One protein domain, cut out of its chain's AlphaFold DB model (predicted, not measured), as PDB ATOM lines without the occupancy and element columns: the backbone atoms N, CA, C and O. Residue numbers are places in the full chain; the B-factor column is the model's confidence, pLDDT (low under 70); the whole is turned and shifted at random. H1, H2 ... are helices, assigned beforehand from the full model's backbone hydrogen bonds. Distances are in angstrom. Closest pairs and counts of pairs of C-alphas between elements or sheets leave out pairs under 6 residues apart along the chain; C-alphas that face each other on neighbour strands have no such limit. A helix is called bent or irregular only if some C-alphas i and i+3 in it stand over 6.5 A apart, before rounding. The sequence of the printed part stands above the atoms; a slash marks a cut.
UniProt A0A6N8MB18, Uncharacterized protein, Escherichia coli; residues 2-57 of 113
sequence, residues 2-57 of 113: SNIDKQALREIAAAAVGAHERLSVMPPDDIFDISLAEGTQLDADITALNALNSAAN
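What this domain is: This is residues 2 to 57 of the 113 residues of an uncharacterized protein of Escherichia coli (UniProt A0A6N8MB18). Two helices, H1 and H2, fold back on each other as a helical hairpin, touching over much of their length at a clear slant. A long loop joins them beyond one end of the pair, and its residues 24 to 33 stick out there. The printed part has 56 residues with two named helices, H1 then H2, and no named strand; the class is all helix. The whole is loose, with a radius of gyration of the C-alphas of 12.8 A, and spans 40 by 20 by 17 A, only just a rod.

How they stand to each other: From the first residue on, the first element is H1, residues 6 to 23. After a long link of 17 residues comes H2, residues 41 to 55. H1 and H2 touch, with 24 pairs of C-alphas within 8 A. Their closest C-alphas, those of Ala 19 and Asp 45, are 4.5 A apart. Their lines stand at a steep tilt of 40 degrees, and they run opposite ways, a helical hairpin. Their centres are 8.4 A apart. In H1 and H2 every O i to N i+4 pair is within hydrogen-bond range.

Where its parts are: H1 begins at C-alpha 6, at (218.506, 228.276, 232.437), and measures 25.1 A to C-alpha 23, at (200.079, 212.447, 238.719). H2 measures 20.9 A from C-alpha 41 to C-alpha 55, at (208.658, 228.695, 231.471). Neither helix is bent.

The domain as a whole: The two C-alphas farthest apart, those of Ser 2 and Asp 29, are 41.0 A apart, while the first and last printed C-alphas, those of Ser 2 and Asn 57, are 13.5 A apart. Residues 24 to 33 stand free; without them the body spans 39 by 18 by 14 A. The printed part has no cut. The mean pLDDT of the printed part is 85.3, with residues 2, 31 to 32, 34 and 36 to 37 under 70.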
ATOM      1  N   SER A   2     219.823 234.236 223.857       61.69
ATOM      2  CA  SER A   2     218.496 234.245 224.440       61.69
ATOM      3  C   SER A   2     218.622 234.554 225.929       61.69
ATOM      4  O   SER A   2     219.514 234.041 226.605       61.69
ATOM      5  N   ASN A   3     217.760 235.423 226.450       79.62
ATOM      6  CA  ASN A   3     217.750 235.802 227.865       79.62
ATOM      7  C   ASN A   3     217.030 234.738 228.715       79.62
ATOM      8  O   ASN A   3     216.221 235.062 229.580       79.62
ATOM      9  N   ILE A   4     217.249 233.458 228.393       88.12
ATOM     10  CA  ILE A   4     216.614 232.344 229.089       88.12
ATOM     11  C   ILE A   4     217.362 232.132 230.396       88.12
ATOM     12  O   ILE A   4     218.550 231.793 230.395       88.12
ATOM     13  N   ASP A   5     216.650 232.268 231.509       92.38
ATOM     14  CA  ASP A   5     217.153 231.841 232.806       92.38
ATOM     15  C   ASP A   5     217.168 230.307 232.875       92.38
ATOM     16  O   ASP A   5     216.191 229.643 233.225       92.38
ATOM     17  N   LYS A   6     218.306 229.729 232.485       91.38
ATOM     18  CA  LYS A   6     218.506 228.276 232.437       91.38
ATOM     19  C   LYS A   6     218.507 227.638 233.820       91.38
ATOM     20  O   LYS A   6     218.215 226.448 233.915       91.38
ATOM     21  N   GLN A   7     218.869 228.384 234.862       93.31
ATOM     22  CA  GLN A   7     218.889 227.858 236.221       93.31
ATOM     23  C   GLN A   7     217.463 227.774 236.762       93.31
ATOM     24  O   GLN A   7     217.043 226.695 237.174       93.31
ATOM     25  N   ALA A   8     216.688 228.855 236.636       92.19
ATOM     26  CA  ALA A   8     215.274 228.849 236.997       92.19
ATOM     27  C   ALA A   8     214.494 227.786 236.207       92.19
ATOM     28  O   ALA A   8     213.712 227.029 236.777       92.19
ATOM     29  N   LEU A   9     214.759 227.654 234.901       94.12
ATOM     30  CA  LEU A   9     214.110 226.635 234.074       94.12
ATOM     31  C   LEU A   9     214.431 225.206 234.541       94.12
ATOM     32  O   LEU A   9     213.554 224.345 234.511       94.12
ATOM     33  N   ARG A  10     215.664 224.944 234.995       94.75
ATOM     34  CA  ARG A  10     216.055 223.636 235.548       94.75
ATOM     35  C   ARG A  10     215.339 223.324 236.855       94.75
ATOM     36  O   ARG A  10     214.907 222.192 237.037       94.75
ATOM     37  N   GLU A  11     215.213 224.304 237.740       94.81
ATOM     38  CA  GLU A  11     214.514 224.139 239.019       94.81
ATOM     39  C   GLU A  11     213.024 223.860 238.801       94.81
ATOM     40  O   GLU A  11     212.486 222.899 239.354       94.81
ATOM     41  N   ILE A  12     212.384 224.627 237.913       94.81
ATOM     42  CA  ILE A  12     210.983 224.425 237.527       94.81
ATOM     43  C   ILE A  12     210.793 223.049 236.876       94.81
ATOM     44  O   ILE A  12     209.869 222.321 237.236       94.81
ATOM     45  N   ALA A  13     211.678 222.655 235.955       95.25
ATOM     46  CA  ALA A  13     211.616 221.344 235.315       95.25
ATOM     47  C   ALA A  13     211.786 220.198 236.322       95.25
ATOM     48  O   ALA A  13     211.037 219.228 236.262       95.25
ATOM     49  N   ALA A  14     212.714 220.308 237.277       94.25
ATOM     50  CA  ALA A  14     212.907 219.292 238.310       94.25
ATOM     51  C   ALA A  14     211.670 219.139 239.214       94.25
ATOM     52  O   ALA A  14     211.257 218.018 239.508       94.25
ATOM     53  N   ALA A  15     211.046 220.253 239.609       91.62
ATOM     54  CA  ALA A  15     209.800 220.231 240.375       91.62
ATOM     55  C   ALA A  15     208.653 219.581 239.580       91.62
ATOM     56  O   ALA A  15     207.926 218.734 240.104       91.62
ATOM     57  N   ALA A  16     208.530 219.935 238.301       94.00
ATOM     58  CA  ALA A  16     207.519 219.403 237.398       94.00
ATOM     59  C   ALA A  16     207.699 217.907 237.096       94.00
ATOM     60  O   ALA A  16     206.699 217.210 236.959       94.00
ATOM     61  N   VAL A  17     208.931 217.387 237.049       93.88
ATOM     62  CA  VAL A  17     209.185 215.938 236.922       93.88
ATOM     63  C   VAL A  17     208.591 215.187 238.111       93.88
ATOM     64  O   VAL A  17     207.819 214.253 237.914       93.88
ATOM     65  N   GLY A  18     208.861 215.637 239.339       88.56
ATOM     66  CA  GLY A  18     208.296 214.998 240.529       88.56
ATOM     67  C   GLY A  18     206.764 215.073 240.573       88.56
ATOM     68  O   GLY A  18     206.113 214.110 240.972       88.56
ATOM     69  N   ALA A  19     206.182 216.197 240.146       90.25
ATOM     70  CA  ALA A  19     204.732 216.345 240.010       90.25
ATOM     71  C   ALA A  19     204.148 215.402 238.944       90.25
ATOM     72  O   ALA A  19     203.145 214.733 239.189       90.25
ATOM     73  N   HIS A  20     204.796 215.304 237.780       90.56
ATOM     74  CA  HIS A  20     204.376 214.426 236.692       90.56
ATOM     75  C   HIS A  20     204.382 212.956 237.111       90.56
ATOM     76  O   HIS A  20     203.421 212.246 236.839       90.56
ATOM     77  N   GLU A  21     205.424 212.505 237.812       89.25
ATOM     78  CA  GLU A  21     205.515 211.129 238.310       89.25
ATOM     79  C   GLU A  21     204.358 210.780 239.254       89.25
ATOM     80  O   GLU A  21     203.757 209.718 239.113       89.25
ATOM     81  N   ARG A  22     204.008 211.678 240.185       85.69
ATOM     82  CA  ARG A  22     202.891 211.458 241.121       85.69
ATOM     83  C   ARG A  22     201.545 211.406 240.405       85.69
ATOM     84  O   ARG A  22     200.748 210.508 240.664       85.69
ATOM     85  N   LEU A  23     201.319 212.341 239.485       83.75
ATOM     86  CA  LEU A  23     200.079 212.447 238.719       83.75
ATOM     87  C   LEU A  23     199.915 211.323 237.689       83.75
ATOM     88  O   LEU A  23     198.802 210.876 237.439       83.75
ATOM     89  N   SER A  24     201.010 210.822 237.113       84.75
ATOM     90  CA  SER A  24     200.976 209.778 236.079       84.75
ATOM     91  C   SER A  24     200.498 208.416 236.594       84.75
ATOM     92  O   SER A  24     200.166 207.550 235.785       84.75
ATOM     93  N   VAL A  25     200.501 208.197 237.911       82.69
ATOM     94  CA  VAL A  25     200.027 206.953 238.542       82.69
ATOM     95  C   VAL A  25     198.518 207.009 238.827       82.69
ATOM     96  O   VAL A  25     197.915 205.992 239.171       82.69
ATOM     97  N   MET A  26     197.884 208.175 238.668       73.69
ATOM     98  CA  MET A  26     196.452 208.335 238.908       73.69
ATOM     99  C   MET A  26     195.619 207.724 237.765       73.69
ATOM    100  O   MET A  26     196.015 207.817 236.599       73.69
ATOM    101  N   PRO A  27     194.469 207.086 238.066       78.88
ATOM    102  CA  PRO A  27     193.603 206.509 237.045       78.88
ATOM    103  C   PRO A  27     193.074 207.592 236.090       78.88
ATOM    104  O   PRO A  27     192.634 208.642 236.554       78.88
ATOM    105  N   PRO A  28     193.043 207.339 234.769       70.06
ATOM    106  CA  PRO A  28     192.566 208.317 233.788       70.06
ATOM    107  C   PRO A  28     191.058 208.612 233.884       70.06
ATOM    108  O   PRO A  28     190.617 209.640 233.377       70.06
ATOM    109  N   ASP A  29     190.280 207.731 234.525       73.06
ATOM    110  CA  ASP A  29     188.821 207.853 234.665       73.06
ATOM    111  C   ASP A  29     188.380 208.581 235.946       73.06
ATOM    112  O   ASP A  29     187.183 208.813 236.138       73.06
ATOM    113  N   ASP A  30     189.311 208.958 236.829       72.25
ATOM    114  CA  ASP A  30     188.961 209.797 237.972       72.25
ATOM    115  C   ASP A  30     188.732 211.239 237.489       72.25
ATOM    116  O   ASP A  30     189.650 211.967 237.103       72.25
ATOM    117  N   ILE A  31     187.472 211.670 237.524       68.69
ATOM    118  CA  ILE A  31     187.104 213.066 237.300       68.69
ATOM    119  C   ILE A  31     187.464 213.848 238.566       68.69
ATOM    120  O   ILE A  31     186.763 213.773 239.576       68.69
ATOM    121  N   PHE A  32     188.555 214.610 238.502       68.06
ATOM    122  CA  PHE A  32     188.989 215.474 239.596       68.06
ATOM    123  C   PHE A  32     188.385 216.867 239.484       68.06
ATOM    124  O   PHE A  32     188.608 217.585 238.507       68.06
ATOM    125  N   ASP A  33     187.667 217.274 240.529       70.94
ATOM    126  CA  ASP A  33     187.300 218.670 240.713       70.94
ATOM    127  C   ASP A  33     188.514 219.440 241.250       70.94
ATOM    128  O   ASP A  33     188.901 219.322 242.416       70.94
ATOM    129  N   ILE A  34     189.142 220.211 240.366       69.19
ATOM    130  CA  ILE A  34     190.369 220.969 240.638       69.19
ATOM    131  C   ILE A  34     190.129 222.004 241.750       69.19
ATOM    132  O   ILE A  34     191.048 222.338 242.494       69.19
ATOM    133  N   SER A  35     188.885 222.465 241.927       71.38
ATOM    134  CA  SER A  35     188.514 223.398 242.995       71.38
ATOM    135  C   SER A  35     188.572 222.777 244.394       71.38
ATOM    136  O   SER A  35     188.708 223.503 245.372       71.38
ATOM    137  N   LEU A  36     188.507 221.446 244.515       68.12
ATOM    138  CA  LEU A  36     188.642 220.737 245.796       68.12
ATOM    139  C   LEU A  36     190.099 220.397 246.144       68.12
ATOM    140  O   LEU A  36     190.375 219.938 247.251       68.12
ATOM    141  N   ALA A  37     191.024 220.602 245.206       69.81
ATOM    142  CA  ALA A  37     192.439 220.302 245.376       69.81
ATOM    143  C   ALA A  37     193.229 221.449 246.028       69.81
ATOM    144  O   ALA A  37     194.388 221.241 246.383       69.81
ATOM    145  N   GLU A  38     192.633 222.634 246.188       72.69
ATOM    146  CA  GLU A  38     193.308 223.842 246.679       72.69
ATOM    147  C   GLU A  38     193.989 223.598 248.040       72.69
ATOM    148  O   GLU A  38     193.377 223.106 248.992       72.69
ATOM    149  N   GLY A  39     195.290 223.899 248.127       74.19
ATOM    150  CA  GLY A  39     196.088 223.672 249.339       74.19
ATOM    151  C   GLY A  39     196.505 222.216 249.594       74.19
ATOM    152  O   GLY A  39     197.090 221.919 250.640       74.19
ATOM    153  N   THR A  40     196.242 221.299 248.660       84.19
ATOM    154  CA  THR A  40     196.721 219.909 248.719       84.19
ATOM    155  C   THR A  40     198.019 219.721 247.931       84.19
ATOM    156  O   THR A  40     198.441 220.576 247.153       84.19
ATOM    157  N   GLN A  41     198.644 218.549 248.075       85.38
ATOM    158  CA  GLN A  41     199.778 218.155 247.233       85.38
ATOM    159  C   GLN A  41     199.424 218.174 245.733       85.38
ATOM    160  O   GLN A  41     200.288 218.450 244.908       85.38
ATOM    161  N   LEU A  42     198.158 217.921 245.384       84.44
ATOM    162  CA  LEU A  42     197.689 217.908 244.002       84.44
ATOM    163  C   LEU A  42     197.733 219.309 243.370       84.44
ATOM    164  O   LEU A  42     198.166 219.458 242.232       84.44
ATOM    165  N   ASP A  43     197.354 220.341 244.124       87.12
ATOM    166  CA  ASP A  43     197.426 221.743 243.693       87.12
ATOM    167  C   ASP A  43     198.879 222.213 243.508       87.12
ATOM    168  O   ASP A  43     199.213 222.860 242.512       87.12
ATOM    169  N   ALA A  44     199.786 221.779 244.390       88.44
ATOM    170  CA  ALA A  44     201.221 222.011 244.216       88.44
ATOM    171  C   ALA A  44     201.770 221.343 242.940       88.44
ATOM    172  O   ALA A  44     202.562 221.948 242.212       88.44
ATOM    173  N   ASP A  45     201.325 220.122 242.638       90.12
ATOM    174  CA  ASP A  45     201.763 219.364 241.462       90.12
ATOM    175  C   ASP A  45     201.261 219.998 240.157       90.12
ATOM    176  O   ASP A  45     202.034 220.200 239.217       90.12
ATOM    177  N   ILE A  46     199.988 220.401 240.121       88.56
ATOM    178  CA  ILE A  46     199.394 221.136 238.996       88.56
ATOM    179  C   ILE A  46     200.103 222.482 238.800       88.56
ATOM    180  O   ILE A  46     200.441 222.848 237.671       88.56
ATOM    181  N   THR A  47     200.384 223.203 239.888       90.94
ATOM    182  CA  THR A  47     201.122 224.472 239.847       90.94
ATOM    183  C   THR A  47     202.520 224.286 239.261       90.94
ATOM    184  O   THR A  47     202.926 225.066 238.398       90.94
ATOM    185  N   ALA A  48     203.243 223.236 239.658       93.00
ATOM    186  CA  ALA A  48     204.567 222.931 239.119       93.00
ATOM    187  C   ALA A  48     204.526 222.627 237.610       93.00
ATOM    188  O   ALA A  48     205.349 223.148 236.854       93.00
ATOM    189  N   LEU A  49     203.545 221.842 237.147       92.88
ATOM    190  CA  LEU A  49     203.363 221.554 235.718       92.88
ATOM    191  C   LEU A  49     202.998 222.807 234.911       92.88
ATOM    192  O   LEU A  49     203.550 223.030 233.832       92.88
ATOM    193  N   ASN A  50     202.115 223.658 235.437       92.00
ATOM    194  CA  ASN A  50     201.740 224.918 234.793       92.00
ATOM    195  C   ASN A  50     202.912 225.906 234.735       92.00
ATOM    196  O   ASN A  50     203.120 226.557 233.707       92.00
ATOM    197  N   ALA A  51     203.709 225.985 235.804       94.06
ATOM    198  CA  ALA A  51     204.930 226.782 235.831       94.06
ATOM    199  C   ALA A  51     205.921 226.306 234.762       94.06
ATOM    200  O   ALA A  51     206.472 227.134 234.033       94.06
ATOM    201  N   LEU A  52     206.094 224.987 234.598       94.88
ATOM    202  CA  LEU A  52     206.919 224.439 233.522       94.88
ATOM    203  C   LEU A  52     206.354 224.780 232.145       94.88
ATOM    204  O   LEU A  52     207.111 225.228 231.294       94.88
ATOM    205  N   ASN A  53     205.050 224.628 231.917       93.50
ATOM    206  CA  ASN A  53     204.437 224.942 230.625       93.50
ATOM    207  C   ASN A  53     204.588 226.433 230.248       93.50
ATOM    208  O   ASN A  53     204.751 226.778 229.078       93.50
ATOM    209  N   SER A  54     204.581 227.326 231.242       93.50
ATOM    210  CA  SER A  54     204.835 228.756 231.040       93.50
ATOM    211  C   SER A  54     206.318 229.058 230.778       93.50
ATOM    212  O   SER A  54     206.647 229.793 229.840       93.50
ATOM    213  N   ALA A  55     207.219 228.468 231.571       93.00
ATOM    214  CA  ALA A  55     208.658 228.695 231.471       93.00
ATOM    215  C   ALA A  55     209.262 228.050 230.209       93.00
ATOM    216  O   ALA A  55     209.975 228.708 229.451       93.00
ATOM    217  N   ALA A  56     208.921 226.788 229.943       94.38
ATOM    218  CA  ALA A  56     209.294 226.004 228.766       94.38
ATOM    219  C   ALA A  56     208.271 226.147 227.626       94.38
ATOM    220  O   ALA A  56     207.957 225.178 226.934       94.38
ATOM    221  N   ASN A  57     207.738 227.355 227.422       93.00
ATOM    222  CA  ASN A  57     206.844 227.615 226.297       93.00
ATOM    223  C   ASN A  57     207.555 227.345 224.947       93.00
ATOM    224  O   ASN A  57     208.791 227.320 224.888       93.00
TER     225      ASN A  57